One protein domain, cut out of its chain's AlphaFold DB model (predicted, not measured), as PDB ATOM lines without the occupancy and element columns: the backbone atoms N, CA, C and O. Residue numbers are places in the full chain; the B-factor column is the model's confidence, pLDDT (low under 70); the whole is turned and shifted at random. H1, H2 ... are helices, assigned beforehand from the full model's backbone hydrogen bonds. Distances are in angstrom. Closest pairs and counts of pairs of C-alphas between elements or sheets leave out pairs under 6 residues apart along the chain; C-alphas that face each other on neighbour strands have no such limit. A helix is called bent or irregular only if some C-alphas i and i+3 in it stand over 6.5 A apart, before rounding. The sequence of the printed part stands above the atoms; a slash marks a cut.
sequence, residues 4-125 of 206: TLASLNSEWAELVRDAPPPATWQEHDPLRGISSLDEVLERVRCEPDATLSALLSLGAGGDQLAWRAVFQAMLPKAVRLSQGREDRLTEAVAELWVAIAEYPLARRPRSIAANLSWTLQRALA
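What this domain is: This is residues 4 to 125 of the 206 residues of an uncharacterized protein of Actinobacteria bacterium HGW-Actinobacteria-2 (UniProt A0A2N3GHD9). A compact ball of crossed helices is built round the long, kinked helix H5, which runs through its middle. H6 folds back beside H5 as a helical hairpin, H3, H4 and H7 cross H5, and H1 runs along the outside, on the side of H5 away from H7, while short H2 sits at the far end near H4. The 122 printed residues hold seven named helices, H1 to H7 in chain order, and no named strand: the class is all helix, with mostly crossed packing. The radius of gyration of the C-alphas is 13.9 A, and the rounded outline spans 39 by 34 by 25 A.

Where its parts are: Find C-alpha 64 at (-23.318, 47.599, 11.329); from there H5, residues 64 to 82, runs 24.9 A to C-alpha 82 at (-42.898, 33.312, 5.849). It is irregular, with C-alphas 73 and 76 7.3 A apart and a kink of 47 degrees near residue 74. Next come H6, residues 86 to 101, 22.8 A long, and H7, residues 112 to 123, 16.4 A long. Going back, look for H4 at residues 48 to 60, 17.7 A long, H3 at 37 to 46, 14.7 A, and H2 at 23 to 27, 7.8 A. H1, residues 4 to 18, begins at C-alpha 4 at (-40.243, 39.524, 15.764) and is 21.3 A long.

How they stand to each other: Start at H5: it touches H6 at Ser 82 and Leu 89, closest C-alphas 4.8 A apart, in a hairpin at a steep tilt of 39 degrees. With residues 65 to 70 alone H5 touches H4, opposite ways at 56 degrees; the closest C-alphas, Leu 55 and Ala 66, are 4.9 A apart. With residues 69 to 73 alone it touches H3, the closest C-alphas being Leu 41 and Ala 73, 6.0 A. H7 touches H6 opposite ways at 51 degrees, with C-alphas 96 and 120 closest at 6.0 A. H1 is close to H5 but not clearly touching, C-alphas 12 and 72 being closest at 7.7 A. H2 touches no helix. In H1, H3, H4, H6 and H7 every O i to N i+4 pair is within hydrogen-bond range; in H5 it is 12 of 15, and in H2 0 of 1, beside 2 of 2 O i to N i+3 pairs.

The domain as a whole: The two C-alphas farthest apart, Glu 27 and Arg 85, are 40.4 A from each other. The printed part has no cut, and no link is long. The mean pLDDT of the printed part is 95.4, and no printed residue is under 70.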
ATOM      1  N   THR A   4     -41.552  39.307  16.398       92.38
ATOM      2  CA  THR A   4     -40.243  39.524  15.764       92.38
ATOM      3  C   THR A   4     -40.276  40.721  14.813       92.38
ATOM      4  O   THR A   4     -39.444  41.623  14.904       92.38
ATOM      5  N   LEU A   5     -41.283  40.784  13.933       94.81
ATOM      6  CA  LEU A   5     -41.445  41.899  12.996       94.81
ATOM      7  C   LEU A   5     -41.707  43.228  13.709       94.81
ATOM      8  O   LEU A   5     -41.191  44.261  13.286       94.81
ATOM      9  N   ALA A   6     -42.530  43.213  14.760       95.44
ATOM     10  CA  ALA A   6     -42.823  44.413  15.532       95.44
ATOM     11  C   ALA A   6     -41.551  44.948  16.203       95.44
ATOM     12  O   ALA A   6     -41.262  46.132  16.077       95.44
ATOM     13  N   SER A   7     -40.756  44.069  16.822       95.88
ATOM     14  CA  SER A   7     -39.481  44.434  17.450       95.88
ATOM     15  C   SER A   7     -38.505  45.068  16.454       95.88
ATOM     16  O   SER A   7     -37.979  46.142  16.721       95.88
ATOM     17  N   LEU A   8     -38.308  44.448  15.283       95.88
ATOM     18  CA  LEU A   8     -37.392  44.954  14.249       95.88
ATOM     19  C   LEU A   8     -37.818  46.320  13.695       95.88
ATOM     20  O   LEU A   8     -36.976  47.171  13.415       95.88
ATOM     21  N   ASN A   9     -39.121  46.543  13.521       96.06
ATOM     22  CA  ASN A   9     -39.619  47.831  13.041       96.06
ATOM     23  C   ASN A   9     -39.548  48.919  14.116       96.06
ATOM     24  O   ASN A   9     -39.254  50.064  13.781       96.06
ATOM     25  N   SER A  10     -39.783  48.580  15.387       96.44
ATOM     26  CA  SER A  10     -39.604  49.520  16.498       96.44
ATOM     27  C   SER A  10     -38.145  49.949  16.637       96.44
ATOM     28  O   SER A  10     -37.876  51.145  16.686       96.44
ATOM     29  N   GLU A  11     -37.212  48.995  16.596       95.88
ATOM     30  CA  GLU A  11     -35.770  49.268  16.610       95.88
ATOM     31  C   GLU A  11     -35.358  50.159  15.426       95.88
ATOM     32  O   GLU A  11     -34.641  51.140  15.598       95.88
ATOM     33  N   TRP A  12     -35.859  49.880  14.216       96.00
ATOM     34  CA  TRP A  12     -35.592  50.743  13.062       96.00
ATOM     35  C   TRP A  12     -36.127  52.165  13.266       96.00
ATOM     36  O   TRP A  12     -35.439  53.136  12.963       96.00
ATOM     37  N   ALA A  13     -37.342  52.303  13.802       95.50
ATOM     38  CA  ALA A  13     -37.937  53.606  14.074       95.50
ATOM     39  C   ALA A  13     -37.170  54.397  15.149       95.50
ATOM     40  O   ALA A  13     -37.171  55.625  15.107       95.50
ATOM     41  N   GLU A  14     -36.530  53.722  16.104       95.25
ATOM     42  CA  GLU A  14     -35.599  54.341  17.058       95.25
ATOM     43  C   GLU A  14     -34.341  54.843  16.346       95.25
ATOM     44  O   GLU A  14     -34.030  56.028  16.435       95.25
ATOM     45  N   LEU A  15     -33.698  54.001  15.528       94.00
ATOM     46  CA  LEU A  15     -32.511  54.387  14.753       94.00
ATOM     47  C   LEU A  15     -32.760  55.600  13.846       94.00
ATOM     48  O   LEU A  15     -31.926  56.499  13.785       94.00
ATOM     49  N   VAL A  16     -33.914  55.649  13.170       92.94
ATOM     50  CA  VAL A  16     -34.314  56.781  12.314       92.94
ATOM     51  C   VAL A  16     -34.446  58.083  13.112       92.94
ATOM     52  O   VAL A  16     -34.121  59.149  12.591       92.94
ATOM     53  N   ARG A  17     -34.942  58.021  14.354       90.94
ATOM     54  CA  ARG A  17     -35.119  59.211  15.202       90.94
ATOM     55  C   ARG A  17     -33.812  59.699  15.808       90.94
ATOM     56  O   ARG A  17     -33.621  60.907  15.921       90.94
ATOM     57  N   ASP A  18     -32.959  58.774  16.229       87.94
ATOM     58  CA  ASP A  18     -31.864  59.084  17.143       87.94
ATOM     59  C   ASP A  18     -30.580  59.513  16.425       87.94
ATOM     60  O   ASP A  18     -29.768  60.232  17.014       87.94
ATOM     61  N   ALA A  19     -30.377  59.110  15.163       79.81
ATOM     62  CA  ALA A  19     -29.141  59.418  14.452       79.81
ATOM     63  C   ALA A  19     -29.319  59.621  12.937       79.81
ATOM     64  O   ALA A  19     -29.996  58.835  12.269       79.81
ATOM     65  N   PRO A  20     -28.643  60.631  12.351       89.19
ATOM     66  CA  PRO A  20     -28.476  60.692  10.906       89.19
ATOM     67  C   PRO A  20     -27.554  59.556  10.421       89.19
ATOM     68  O   PRO A  20     -26.797  58.983  11.215       89.19
ATOM     69  N   PRO A  21     -27.547  59.256   9.110       92.50
ATOM     70  CA  PRO A  21     -26.561  58.354   8.529       92.50
ATOM     71  C   PRO A  21     -25.122  58.812   8.844       92.50
ATOM     72  O   PRO A  21     -24.851  60.020   8.831       92.50
ATOM     73  N   PRO A  22     -24.181  57.883   9.097       94.19
ATOM     74  CA  PRO A  22     -22.782  58.207   9.345       94.19
ATOM     75  C   PRO A  22     -22.185  59.081   8.239       94.19
ATOM     76  O   PRO A  22     -22.433  58.866   7.053       94.19
ATOM     77  N   ALA A  23     -21.340  60.047   8.612       92.75
ATOM     78  CA  ALA A  23     -20.723  60.968   7.653       92.75
ATOM     79  C   ALA A  23     -19.896  60.246   6.570       92.75
ATOM     80  O   ALA A  23     -19.839  60.709   5.434       92.75
ATOM     81  N   THR A  24     -19.323  59.083   6.896       93.19
ATOM     82  CA  THR A  24     -18.587  58.216   5.961       93.19
ATOM     83  C   THR A  24     -19.441  57.758   4.779       93.19
ATOM     84  O   THR A  24     -18.918  57.523   3.695       93.19
ATOM     85  N   TRP A  25     -20.768  57.690   4.926       96.00
ATOM     86  CA  TRP A  25     -21.655  57.306   3.825       96.00
ATOM     87  C   TRP A  25     -21.632  58.340   2.696       96.00
ATOM     88  O   TRP A  25     -21.817  57.981   1.538       96.00
ATOM     89  N   GLN A  26     -21.324  59.606   2.997       94.06
ATOM     90  CA  GLN A  26     -21.251  60.689   2.009       94.06
ATOM     91  C   GLN A  26     -20.096  60.517   1.005       94.06
ATOM     92  O   GLN A  26     -20.109  61.106  -0.084       94.06
ATOM     93  N   GLU A  27     -19.099  59.700   1.355       93.38
ATOM     94  CA  GLU A  27     -17.973  59.348   0.486       93.38
ATOM     95  C   GLU A  27     -18.408  58.411  -0.651       93.38
ATOM     96  O   GLU A  27     -17.803  58.411  -1.726       93.38
ATOM     97  N   HIS A  28     -19.509  57.678  -0.461       93.44
ATOM     98  CA  HIS A  28     -20.080  56.783  -1.457       93.44
ATOM     99  C   HIS A  28     -21.108  57.521  -2.319       93.44
ATOM    100  O   HIS A  28     -22.147  57.956  -1.834       93.44
ATOM    101  N   ASP A  29     -20.843  57.604  -3.623       92.56
ATOM    102  CA  ASP A  29     -21.674  58.324  -4.600       92.56
ATOM    103  C   ASP A  29     -23.196  58.058  -4.492       92.56
ATOM    104  O   ASP A  29     -23.944  59.026  -4.346       92.56
ATOM    105  N   PRO A  30     -23.692  56.799  -4.426       93.69
ATOM    106  CA  PRO A  30     -25.132  56.543  -4.330       93.69
ATOM    107  C   PRO A  30     -25.747  56.906  -2.971       93.69
ATOM    108  O   PRO A  30     -26.971  56.938  -2.860       93.69
ATOM    109  N   LEU A  31     -24.937  57.168  -1.941       95.75
ATOM    110  CA  LEU A  31     -25.385  57.559  -0.599       95.75
ATOM    111  C   LEU A  31     -25.149  59.047  -0.308       95.75
ATOM    112  O   LEU A  31     -25.615  59.569   0.705       95.75
ATOM    113  N   ARG A  32     -24.461  59.753  -1.209       95.19
ATOM    114  CA  ARG A  32     -24.182  61.174  -1.059       95.19
ATOM    115  C   ARG A  32     -25.473  61.992  -1.056       95.19
ATOM    116  O   ARG A  32     -26.381  61.775  -1.860       95.19
ATOM    117  N   GLY A  33     -25.527  62.962  -0.150       92.94
ATOM    118  CA  GLY A  33     -26.657  63.863   0.045       92.94
ATOM    119  C   GLY A  33     -27.827  63.249   0.813       92.94
ATOM    120  O   GLY A  33     -28.802  63.953   1.045       92.94
ATOM    121  N   ILE A  34     -27.742  61.977   1.220       94.00
ATOM    122  CA  ILE A  34     -28.758  61.356   2.070       94.00
ATOM    123  C   ILE A  34     -28.623  61.904   3.492       94.00
ATOM    124  O   ILE A  34     -27.537  61.880   4.074       94.00
ATOM    125  N   SER A  35     -29.733  62.395   4.038       91.56
ATOM    126  CA  SER A  35     -29.802  63.067   5.337       91.56
ATOM    127  C   SER A  35     -30.522  62.249   6.415       91.56
ATOM    128  O   SER A  35     -30.383  62.539   7.602       91.56
ATOM    129  N   SER A  36     -31.243  61.194   6.022       94.12
ATOM    130  CA  SER A  36     -31.980  60.310   6.929       94.12
ATOM    131  C   SER A  36     -31.918  58.849   6.488       94.12
ATOM    132  O   SER A  36     -31.690  58.542   5.319       94.12
ATOM    133  N   LEU A  37     -32.149  57.922   7.419       94.44
ATOM    134  CA  LEU A  37     -32.208  56.492   7.104       94.44
ATOM    135  C   LEU A  37     -33.430  56.117   6.242       94.44
ATOM    136  O   LEU A  37     -33.353  55.169   5.464       94.44
ATOM    137  N   ASP A  38     -34.530  56.870   6.307       93.94
ATOM    138  CA  ASP A  38     -35.686  56.646   5.428       93.94
ATOM    139  C   ASP A  38     -35.371  56.987   3.967       93.94
ATOM    140  O   ASP A  38     -35.733  56.237   3.058       93.94
ATOM    141  N   GLU A  39     -34.609  58.058   3.727       95.38
ATOM    142  CA  GLU A  39     -34.113  58.402   2.391       95.38
ATOM    143  C   GLU A  39     -33.206  57.309   1.806       95.38
ATOM    144  O   GLU A  39     -33.204  57.104   0.591       95.38
ATOM    145  N   VAL A  40     -32.486  56.550   2.641       96.31
ATOM    146  CA  VAL A  40     -31.726  55.365   2.201       96.31
ATOM    147  C   VAL A  40     -32.670  54.313   1.631       96.31
ATOM    148  O   VAL A  40     -32.415  53.767   0.558       96.31
ATOM    149  N   LEU A  41     -33.781  54.034   2.320       96.38
ATOM    150  CA  LEU A  41     -34.767  53.055   1.859       96.38
ATOM    151  C   LEU A  41     -35.461  53.513   0.570       96.38
ATOM    152  O   LEU A  41     -35.731  52.679  -0.298       96.38
ATOM    153  N   GLU A  42     -35.729  54.814   0.424       96.31
ATOM    154  CA  GLU A  42     -36.204  55.389  -0.841       96.31
ATOM    155  C   GLU A  42     -35.164  55.237  -1.951       96.31
ATOM    156  O   GLU A  42     -35.482  54.794  -3.055       96.31
ATOM    157  N   ARG A  43     -33.893  55.522  -1.659       97.00
ATOM    158  CA  ARG A  43     -32.815  55.387  -2.635       97.00
ATOM    159  C   ARG A  43     -32.634  53.938  -3.088       97.00
ATOM    160  O   ARG A  43     -32.479  53.706  -4.282       97.00
ATOM    161  N   VAL A  44     -32.760  52.955  -2.191       97.50
ATOM    162  CA  VAL A  44     -32.773  51.527  -2.562       97.50
ATOM    163  C   VAL A  44     -33.935  51.197  -3.510       97.50
ATOM    164  O   VAL A  44     -33.777  50.347  -4.382       97.50
ATOM    165  N   ARG A  45     -35.097  51.850  -3.392       95.81
ATOM    166  CA  ARG A  45     -36.212  51.632  -4.332       95.81
ATOM    167  C   ARG A  45     -35.921  52.192  -5.722       95.81
ATOM    168  O   ARG A  45     -36.252  51.535  -6.707       95.81
ATOM    169  N   CYS A  46     -35.314  53.373  -5.799       96.12
ATOM    170  CA  CYS A  46     -35.005  54.035  -7.067       96.12
ATOM    171  C   CYS A  46     -33.779  53.427  -7.769       96.12
ATOM    172  O   CYS A  46     -33.796  53.209  -8.978       96.12
ATOM    173  N   GLU A  47     -32.727  53.128  -7.007       96.19
ATOM    174  CA  GLU A  47     -31.411  52.702  -7.495       96.19
ATOM    175  C   GLU A  47     -30.889  51.502  -6.680       96.19
ATOM    176  O   GLU A  47     -29.901  51.614  -5.943       96.19
ATOM    177  N   PRO A  48     -31.544  50.330  -6.779       96.25
ATOM    178  CA  PRO A  48     -31.323  49.215  -5.861       96.25
ATOM    179  C   PRO A  48     -29.887  48.705  -5.874       96.25
ATOM    180  O   PRO A  48     -29.263  48.624  -4.823       96.25
ATOM    181  N   ASP A  49     -29.338  48.377  -7.044       97.69
ATOM    182  CA  ASP A  49     -28.012  47.758  -7.119       97.69
ATOM    183  C   ASP A  49     -26.902  48.714  -6.665       97.69
ATOM    184  O   ASP A  49     -26.038  48.309  -5.893       97.69
ATOM    185  N   ALA A  50     -26.937  49.981  -7.087       97.62
ATOM    186  CA  ALA A  50     -25.921  50.962  -6.703       97.62
ATOM    187  C   ALA A  50     -25.921  51.195  -5.182       97.62
ATOM    188  O   ALA A  50     -24.878  51.126  -4.530       97.62
ATOM    189  N   THR A  51     -27.108  51.385  -4.607       98.12
ATOM    190  CA  THR A  51     -27.279  51.674  -3.178       98.12
ATOM    191  C   THR A  51     -26.950  50.464  -2.315       98.12
ATOM    192  O   THR A  51     -26.171  50.569  -1.370       98.12
ATOM    193  N   LEU A  52     -27.482  49.286  -2.662       98.38
ATOM    194  CA  LEU A  52     -27.188  48.050  -1.939       98.38
ATOM    195  C   LEU A  52     -25.707  47.679  -2.049       98.38
ATOM    196  O   LEU A  52     -25.134  47.224  -1.067       98.38
ATOM    197  N   SER A  53     -25.062  47.915  -3.196       98.31
ATOM    198  CA  SER A  53     -23.621  47.698  -3.355       98.31
ATOM    199  C   SER A  53     -22.807  48.571  -2.397       98.31
ATOM    200  O   SER A  53     -21.874  48.075  -1.763       98.31
ATOM    201  N   ALA A  54     -23.155  49.855  -2.259       98.00
ATOM    202  CA  ALA A  54     -22.473  50.752  -1.328       98.00
ATOM    203  C   ALA A  54     -22.673  50.319   0.131       98.00
ATOM    204  O   ALA A  54     -21.695  50.172   0.860       98.00
ATOM    205  N   LEU A  55     -23.913  50.024   0.533       98.25
ATOM    206  CA  LEU A  55     -24.224  49.586   1.898       98.25
ATOM    207  C   LEU A  55     -23.568  48.242   2.252       98.25
ATOM    208  O   LEU A  55     -23.043  48.080   3.349       98.25
ATOM    209  N   LEU A  56     -23.547  47.282   1.323       98.19
ATOM    210  CA  LEU A  56     -22.865  46.001   1.524       98.19
ATOM    211  C   LEU A  56     -21.347  46.176   1.645       98.19
ATOM    212  O   LEU A  56     -20.722  45.485   2.446       98.19
ATOM    213  N   SER A  57     -20.762  47.108   0.887       97.25
ATOM    214  CA  SER A  57     -19.333  47.433   0.983       97.25
ATOM    215  C   SER A  57     -18.987  48.062   2.335       97.25
ATOM    216  O   SER A  57     -18.030  47.638   2.976       97.25
ATOM    217  N   LEU A  58     -19.789  49.031   2.787       97.19
ATOM    218  CA  LEU A  58     -19.651  49.666   4.101       97.19
ATOM    219  C   LEU A  58     -19.782  48.646   5.236       97.19
ATOM    220  O   LEU A  58     -18.940  48.598   6.130       97.19
ATOM    221  N   GLY A  59     -20.796  47.783   5.167       96.44
ATOM    222  CA  GLY A  59     -21.004  46.744   6.169       96.44
ATOM    223  C   GLY A  59     -19.875  45.716   6.207       96.44
ATOM    224  O   GLY A  59     -19.398  45.375   7.286       96.44
ATOM    225  N   ALA A  60     -19.350  45.301   5.050       95.38
ATOM    226  CA  ALA A  60     -18.148  44.466   4.988       95.38
ATOM    227  C   ALA A  60     -16.906  45.156   5.594       95.38
ATOM    228  O   ALA A  60     -15.998  44.476   6.068       95.38
ATOM    229  N   GLY A  61     -16.881  46.494   5.609       93.94
ATOM    230  CA  GLY A  61     -15.889  47.320   6.305       93.94
ATOM    231  C   GLY A  61     -16.142  47.514   7.808       93.94
ATOM    232  O   GLY A  61     -15.349  48.190   8.460       93.94
ATOM    233  N   GLY A  62     -17.208  46.928   8.367       94.69
ATOM    234  CA  GLY A  62     -17.542  46.972   9.795       94.69
ATOM    235  C   GLY A  62     -18.706  47.898  10.170       94.69
ATOM    236  O   GLY A  62     -19.036  47.995  11.354       94.69
ATOM    237  N   ASP A  63     -19.349  48.561   9.206       95.88
ATOM    238  CA  ASP A  63     -20.501  49.426   9.475       95.88
ATOM    239  C   ASP A  63     -21.786  48.605   9.696       95.88
ATOM    240  O   ASP A  63     -22.480  48.192   8.761       95.88
ATOM    241  N   GLN A  64     -22.128  48.373  10.965       94.25
ATOM    242  CA  GLN A  64     -23.318  47.599  11.329       94.25
ATOM    243  C   GLN A  64     -24.626  48.268  10.891       94.25
ATOM    244  O   GLN A  64     -25.585  47.568  10.553       94.25
ATOM    245  N   LEU A  65     -24.679  49.603  10.856       96.00
ATOM    246  CA  LEU A  65     -25.877  50.327  10.442       96.00
ATOM    247  C   LEU A  65     -26.127  50.151   8.940       96.00
ATOM    248  O   LEU A  65     -27.278  50.042   8.516       96.00
ATOM    249  N   ALA A  66     -25.065  50.031   8.140       97.00
ATOM    250  CA  ALA A  66     -25.179  49.757   6.713       97.00
ATOM    251  C   ALA A  66     -25.783  48.365   6.449       97.00
ATOM    252  O   ALA A  66     -26.743  48.244   5.682       97.00
ATOM    253  N   TRP A  67     -25.309  47.320   7.142       96.75
ATOM    254  CA  TRP A  67     -25.949  45.996   7.095       96.75
ATOM    255  C   TRP A  67     -27.396  46.043   7.571       96.75
ATOM    256  O   TRP A  67     -28.277  45.454   6.941       96.75
ATOM    257  N   ARG A  68     -27.665  46.788   8.645       97.06
ATOM    258  CA  ARG A  68     -29.012  46.930   9.187       97.06
ATOM    259  C   ARG A  68     -29.978  47.630   8.226       97.06
ATOM    260  O   ARG A  68     -31.148  47.244   8.167       97.06
ATOM    261  N   ALA A  69     -29.504  48.601   7.445       97.75
ATOM    262  CA  ALA A  69     -30.280  49.267   6.402       97.75
ATOM    263  C   ALA A  69     -30.596  48.322   5.228       97.75
ATOM    264  O   ALA A  69     -31.742  48.266   4.776       97.75
ATOM    265  N   VAL A  70     -29.624  47.512   4.782       98.38
ATOM    266  CA  VAL A  70     -29.869  46.448   3.784       98.38
ATOM    267  C   VAL A  70     -30.904  45.457   4.307       98.38
ATOM    268  O   VAL A  70     -31.840  45.094   3.591       98.38
ATOM    269  N   PHE A  71     -30.766  45.053   5.570       98.56
ATOM    270  CA  PHE A  71     -31.703  44.157   6.230       98.56
ATOM    271  C   PHE A  71     -33.117  44.747   6.251       98.56
ATOM    272  O   PHE A  71     -34.060  44.075   5.831       98.56
ATOM    273  N   GLN A  72     -33.270  46.017   6.642       98.12
ATOM    274  CA  GLN A  72     -34.567  46.698   6.644       98.12
ATOM    275  C   GLN A  72     -35.191  46.746   5.244       98.12
ATOM    276  O   GLN A  72     -36.377  46.454   5.086       98.12
ATOM    277  N   ALA A  73     -34.399  47.066   4.218       98.25
ATOM    278  CA  ALA A  73     -34.871  47.111   2.837       98.25
ATOM    279  C   ALA A  73     -35.344  45.735   2.327       98.25
ATOM    280  O   ALA A  73     -36.288  45.649   1.540       98.25
ATOM    281  N   MET A  74     -34.713  44.653   2.792       98.31
ATOM    282  CA  MET A  74     -35.035  43.278   2.404       98.31
ATOM    283  C   MET A  74     -36.096  42.609   3.294       98.31
ATOM    284  O   MET A  74     -36.667  41.589   2.897       98.31
ATOM    285  N   LEU A  75     -36.428  43.179   4.455       97.44
ATOM    286  CA  LEU A  75     -37.377  42.617   5.423       97.44
ATOM    287  C   LEU A  75     -38.767  42.284   4.834       97.44
ATOM    288  O   LEU A  75     -39.274  41.191   5.113       97.44
ATOM    289  N   PRO A  76     -39.379  43.103   3.945       97.00
ATOM    290  CA  PRO A  76     -40.649  42.744   3.304       97.00
ATOM    291  C   PRO A  76     -40.595  41.423   2.524       97.00
ATOM    292  O   PRO A  76     -41.611  40.738   2.375       97.00
ATOM    293  N   LYS A  77     -39.414  41.031   2.025       96.00
ATOM    294  CA  LYS A  77     -39.227  39.754   1.333       96.00
ATOM    295  C   LYS A  77     -39.264  38.576   2.302       96.00
ATOM    296  O   LYS A  77     -39.929  37.591   1.986       96.00
ATOM    297  N   ALA A  78     -38.618  38.689   3.463       96.50
ATOM    298  CA  ALA A  78     -38.680  37.674   4.517       96.50
ATOM    299  C   ALA A  78     -40.124  37.476   5.008       96.50
ATOM    300  O   ALA A  78     -40.612  36.347   5.054       96.50
ATOM    301  N   VAL A  79     -40.859  38.573   5.231       96.38
ATOM    302  CA  VAL A  79     -42.291  38.540   5.593       96.38
ATOM    303  C   VAL A  79     -43.137  37.844   4.526       96.38
ATOM    304  O   VAL A  79     -44.026  37.057   4.841       96.38
ATOM    305  N   ARG A  80     -42.869  38.096   3.241       95.56
ATOM    306  CA  ARG A  80     -43.601  37.426   2.157       95.56
ATOM    307  C   ARG A  80     -43.329  35.920   2.123       95.56
ATOM    308  O   ARG A  80     -44.252  35.146   1.886       95.56
ATOM    309  N   LEU A  81     -42.079  35.510   2.332       93.94
ATOM    310  CA  LEU A  81     -41.677  34.101   2.292       93.94
ATOM    311  C   LEU A  81     -42.155  33.310   3.513       93.94
ATOM    312  O   LEU A  81     -42.401  32.112   3.392       93.94
ATOM    313  N   SER A  82     -42.370  33.970   4.652       93.25
ATOM    314  CA  SER A  82     -42.898  33.312   5.849       93.25
ATOM    315  C   SER A  82     -44.381  32.942   5.750       93.25
ATOM    316  O   SER A  82     -44.859  32.133   6.542       93.25
ATOM    317  N   GLN A  83     -45.119  33.493   4.774       92.12
ATOM    318  CA  GLN A  83     -46.545  33.207   4.545       92.12
ATOM    319  C   GLN A  83     -47.416  33.435   5.798       92.12
ATOM    320  O   GLN A  83     -48.391  32.725   6.030       92.12
ATOM    321  N   GLY A  84     -47.050  34.415   6.631       90.31
ATOM    322  CA  GLY A  84     -47.775  34.751   7.861       90.31
ATOM    323  C   GLY A  84     -47.503  33.823   9.048       90.31
ATOM    324  O   GLY A  84     -48.125  33.994  10.095       90.31
ATOM    325  N   ARG A  85     -46.580  32.864   8.916       92.62
ATOM    326  CA  ARG A  85     -46.162  31.978  10.004       92.62
ATOM    327  C   ARG A  85     -44.988  32.565  10.789       92.62
ATOM    328  O   ARG A  85     -43.980  32.936  10.193       92.62
ATOM    329  N   GLU A  86     -45.114  32.621  12.116       92.06
ATOM    330  CA  GLU A  86     -44.089  33.206  12.999       92.06
ATOM    331  C   GLU A  86     -42.783  32.407  12.981       92.06
ATOM    332  O   GLU A  86     -41.718  32.987  12.816       92.06
ATOM    333  N   ASP A  87     -42.862  31.081  13.087       92.00
ATOM    334  CA  ASP A  87     -41.699  30.188  13.082       92.00
ATOM    335  C   ASP A  87     -40.861  30.354  11.807       92.00
ATOM    336  O   ASP A  87     -39.648  30.555  11.871       92.00
ATOM    337  N   ARG A  88     -41.531  30.392  10.650       93.38
ATOM    338  CA  ARG A  88     -40.877  30.652   9.361       93.38
ATOM    339  C   ARG A  88     -40.336  32.066   9.232       93.38
ATOM    340  O   ARG A  88     -39.393  32.283   8.483       93.38
ATOM    341  N   LEU A  89     -40.959  33.044   9.882       95.75
ATOM    342  CA  LEU A  89     -40.473  34.417   9.847       95.75
ATOM    343  C   LEU A  89     -39.185  34.557  10.653       95.75
ATOM    344  O   LEU A  89     -38.249  35.178  10.163       95.75
ATOM    345  N   THR A  90     -39.126  33.956  11.839       94.75
ATOM    346  CA  THR A  90     -37.910  33.917  12.660       94.75
ATOM    347  C   THR A  90     -36.759  33.263  11.898       94.75
ATOM    348  O   THR A  90     -35.665  33.821  11.841       94.75
ATOM    349  N   GLU A  91     -37.018  32.132  11.237       95.25
ATOM    350  CA  GLU A  91     -36.043  31.462  10.371       95.25
ATOM    351  C   GLU A  91     -35.627  32.352   9.186       95.25
ATOM    352  O   GLU A  91     -34.442  32.585   8.965       95.25
ATOM    353  N   ALA A  92     -36.589  32.944   8.470       96.88
ATOM    354  CA  ALA A  92     -36.311  33.826   7.337       96.88
ATOM    355  C   ALA A  92     -35.501  35.071   7.721       96.88
ATOM    356  O   ALA A  92     -34.695  35.545   6.924       96.88
ATOM    357  N   VAL A  93     -35.718  35.615   8.918       97.31
ATOM    358  CA  VAL A  93     -34.947  36.734   9.470       97.31
ATOM    359  C   VAL A  93     -33.497  36.319   9.717       97.31
ATOM    360  O   VAL A  93     -32.590  37.027   9.277       97.31
ATOM    361  N   ALA A  94     -33.269  35.170  10.356       96.50
ATOM    362  CA  ALA A  94     -31.922  34.661  10.608       96.50
ATOM    363  C   ALA A  94     -31.169  34.382   9.296       96.50
ATOM    364  O   ALA A  94     -30.051  34.860   9.102       96.50
ATOM    365  N   GLU A  95     -31.815  33.696   8.353       97.88
ATOM    366  CA  GLU A  95     -31.235  33.387   7.043       97.88
ATOM    367  C   GLU A  95     -30.967  34.644   6.206       97.88
ATOM    368  O   GLU A  95     -29.959  34.734   5.502       97.88
ATOM    369  N   LEU A  96     -31.835  35.658   6.292       98.25
ATOM    370  CA  LEU A  96     -31.612  36.930   5.609       98.25
ATOM    371  C   LEU A  96     -30.378  37.655   6.157       98.25
ATOM    372  O   LEU A  96     -29.608  38.209   5.372       98.25
ATOM    373  N   TRP A  97     -30.174  37.640   7.477       97.75
ATOM    374  CA  TRP A  97     -28.987  38.230   8.094       97.75
ATOM    375  C   TRP A  97     -27.699  37.573   7.579       97.75
ATOM    376  O   TRP A  97     -26.804  38.273   7.105       97.75
ATOM    377  N   VAL A  98     -27.639  36.237   7.580       96.94
ATOM    378  CA  VAL A  98     -26.487  35.483   7.053       96.94
ATOM    379  C   VAL A  98     -26.277  35.775   5.564       96.94
ATOM    380  O   VAL A  98     -25.162  36.078   5.142       96.94
ATOM    381  N   ALA A  99     -27.349  35.778   4.764       97.75
ATOM    382  CA  ALA A  99     -27.267  36.050   3.329       97.75
ATOM    383  C   ALA A  99     -26.710  37.447   3.003       97.75
ATOM    384  O   ALA A  99     -26.053  37.613   1.973       97.75
ATOM    385  N   ILE A 100     -26.980  38.445   3.850       98.06
ATOM    386  CA  ILE A 100     -26.430  39.802   3.730       98.06
ATOM    387  C   ILE A 100     -24.956  39.819   4.139       98.06
ATOM    388  O   ILE A 100     -24.127  40.317   3.378       98.06
ATOM    389  N   ALA A 101     -24.629  39.257   5.306       96.06
ATOM    390  CA  ALA A 101     -23.274  39.263   5.855       96.06
ATOM    391  C   ALA A 101     -22.267  38.522   4.955       96.06
ATOM    392  O   ALA A 101     -21.125  38.950   4.810       96.06
ATOM    393  N   GLU A 102     -22.698  37.441   4.301       95.50
ATOM    394  CA  GLU A 102     -21.857  36.625   3.417       95.50
ATOM    395  C   GLU A 102     -21.992  36.994   1.930       95.50
ATOM    396  O   GLU A 102     -21.504  36.270   1.050       95.50
ATOM    397  N   TYR A 103     -22.671  38.102   1.605       97.25
ATOM    398  CA  TYR A 103     -22.972  38.431   0.217       97.25
ATOM    399  C   TYR A 103     -21.690  38.652  -0.608       97.25
ATOM    400  O   TYR A 103     -20.918  39.575  -0.338       97.25
ATOM    401  N   PRO A 104     -21.448  37.869  -1.677       96.12
ATOM    402  CA  PRO A 104     -20.194  37.936  -2.416       96.12
ATOM    403  C   PRO A 104     -20.227  39.057  -3.463       96.12
ATOM    404  O   PRO A 104     -20.275  38.784  -4.666       96.12
ATOM    405  N   LEU A 105     -20.184  40.313  -3.011       96.25
ATOM    406  CA  LEU A 105     -20.402  41.501  -3.843       96.25
ATOM    407  C   LEU A 105     -19.507  41.540  -5.093       96.25
ATOM    408  O   LEU A 105     -20.004  41.751  -6.196       96.25
ATOM    409  N   ALA A 106     -18.218  41.217  -4.954       94.75
ATOM    410  CA  ALA A 106     -17.278  41.176  -6.078       94.75
ATOM    411  C   ALA A 106     -17.665  40.160  -7.171       94.75
ATOM    412  O   ALA A 106     -17.394  40.376  -8.349       94.75
ATOM    413  N   ARG A 107     -18.313  39.046  -6.800       96.50
ATOM    414  CA  ARG A 107     -18.767  38.012  -7.747       96.50
ATOM    415  C   ARG A 107     -20.179  38.272  -8.272       96.50
ATOM    416  O   ARG A 107     -20.541  37.729  -9.312       96.50
ATOM    417  N   ARG A 108     -20.995  39.037  -7.540       95.12
ATOM    418  CA  ARG A 108     -22.406  39.314  -7.854       95.12
ATOM    419  C   ARG A 108     -22.727  40.807  -7.669       95.12
ATOM    420  O   ARG A 108     -23.481  41.157  -6.772       95.12
ATOM    421  N   PRO A 109     -22.190  41.700  -8.518       96.12
ATOM    422  CA  PRO A 109     -22.346  43.147  -8.336       96.12
ATOM    423  C   PRO A 109     -23.698  43.703  -8.814       96.12
ATOM    424  O   PRO A 109     -23.948  44.897  -8.701       96.12
ATOM    425  N   ARG A 110     -24.557  42.871  -9.415       96.88
ATOM    426  CA  ARG A 110     -25.835  43.279 -10.019       96.88
ATOM    427  C   ARG A 110     -26.964  42.373  -9.560       96.88
ATOM    428  O   ARG A 110     -26.732  41.235  -9.149       96.88
ATOM    429  N   SER A 111     -28.188  42.870  -9.696       97.94
ATOM    430  CA  SER A 111     -29.418  42.206  -9.274       97.94
ATOM    431  C   SER A 111     -29.347  41.768  -7.810       97.94
ATOM    432  O   SER A 111     -29.728  40.650  -7.462       97.94
ATOM    433  N   ILE A 112     -28.824  42.639  -6.945       98.38
ATOM    434  CA  ILE A 112     -28.435  42.305  -5.572       98.38
ATOM    435  C   ILE A 112     -29.644  41.831  -4.767       98.38
ATOM    436  O   ILE A 112     -29.630  40.724  -4.225       98.38
ATOM    437  N   ALA A 113     -30.731  42.605  -4.778       97.94
ATOM    438  CA  ALA A 113     -31.971  42.249  -4.093       97.94
ATOM    439  C   ALA A 113     -32.565  40.922  -4.598       97.94
ATOM    440  O   ALA A 113     -33.071  40.119  -3.809       97.94
ATOM    441  N   ALA A 114     -32.485  40.653  -5.906       97.38
ATOM    442  CA  ALA A 114     -32.964  39.402  -6.491       97.38
ATOM    443  C   ALA A 114     -32.082  38.213  -6.080       97.38
ATOM    444  O   ALA A 114     -32.597  37.157  -5.715       97.38
ATOM    445  N   ASN A 115     -30.763  38.392  -6.060       98.00
ATOM    446  CA  ASN A 115     -29.813  37.372  -5.630       98.00
ATOM    447  C   ASN A 115     -29.953  37.045  -4.134       98.00
ATOM    448  O   ASN A 115     -29.950  35.869  -3.765       98.00
ATOM    449  N   LEU A 116     -30.131  38.056  -3.279       98.12
ATOM    450  CA  LEU A 116     -30.445  37.867  -1.857       98.12
ATOM    451  C   LEU A 116     -31.785  37.150  -1.686       98.12
ATOM    452  O   LEU A 116     -31.881  36.162  -0.964       98.12
ATOM    453  N   SER A 117     -32.802  37.581  -2.432       97.00
ATOM    454  CA  SER A 117     -34.116  36.933  -2.458       97.00
ATOM    455  C   SER A 117     -34.046  35.459  -2.847       97.00
ATOM    456  O   SER A 117     -34.805  34.652  -2.313       97.00
ATOM    457  N   TRP A 118     -33.205  35.109  -3.821       97.06
ATOM    458  CA  TRP A 118     -33.026  33.734  -4.275       97.06
ATOM    459  C   TRP A 118     -32.245  32.903  -3.254       97.06
ATOM    460  O   TRP A 118     -32.627  31.774  -2.962       97.06
ATOM    461  N   THR A 119     -31.206  33.487  -2.651       96.75
ATOM    462  CA  THR A 119     -30.434  32.864  -1.563       96.75
ATOM    463  C   THR A 119     -31.335  32.520  -0.383       96.75
ATOM    464  O   THR A 119     -31.342  31.373   0.052       96.75
ATOM    465  N   LEU A 120     -32.169  33.473   0.044       96.12
ATOM    466  CA  LEU A 120     -33.141  33.281   1.116       96.12
ATOM    467  C   LEU A 120     -34.185  32.207   0.770       96.12
ATOM    468  O   LEU A 120     -34.451  31.321   1.570       96.12
ATOM    469  N   GLN A 121     -34.751  32.238  -0.443       95.62
ATOM    470  CA  GLN A 121     -35.692  31.202  -0.900       95.62
ATOM    471  C   GLN A 121     -35.081  29.803  -0.879       95.62
ATOM    472  O   GLN A 121     -35.763  28.849  -0.525       95.62
ATOM    473  N   ARG A 122     -33.812  29.680  -1.273       94.31
ATOM    474  CA  ARG A 122     -33.099  28.405  -1.270       94.31
ATOM    475  C   ARG A 122     -32.807  27.919   0.148       94.31
ATOM    476  O   ARG A 122     -32.913  26.723   0.376       94.31
ATOM    477  N   ALA A 123     -32.449  28.816   1.065       93.00
ATOM    478  CA  ALA A 123     -32.211  28.468   2.465       93.00
ATOM    479  C   ALA A 123     -33.491  27.965   3.153       93.00
ATOM    480  O   ALA A 123     -33.459  26.973   3.868       93.00
ATOM    481  N   LEU A 124     -34.631  28.591   2.848       91.62
ATOM    482  CA  LEU A 124     -35.946  28.210   3.378       91.62
ATOM    483  C   LEU A 124     -36.620  27.063   2.613       91.62
ATOM    484  O   LEU A 124     -37.727  26.644   2.966       91.62
ATOM    485  N   ALA A 125     -36.021  26.596   1.516       89.00
ATOM    486  CA  ALA A 125     -36.584  25.493   0.760       89.00
ATOM    487  C   ALA A 125     -36.493  24.223   1.617       89.00
ATOM    488  O   ALA A 125     -35.419  23.916   2.135       89.00
TER     489      ALA A 125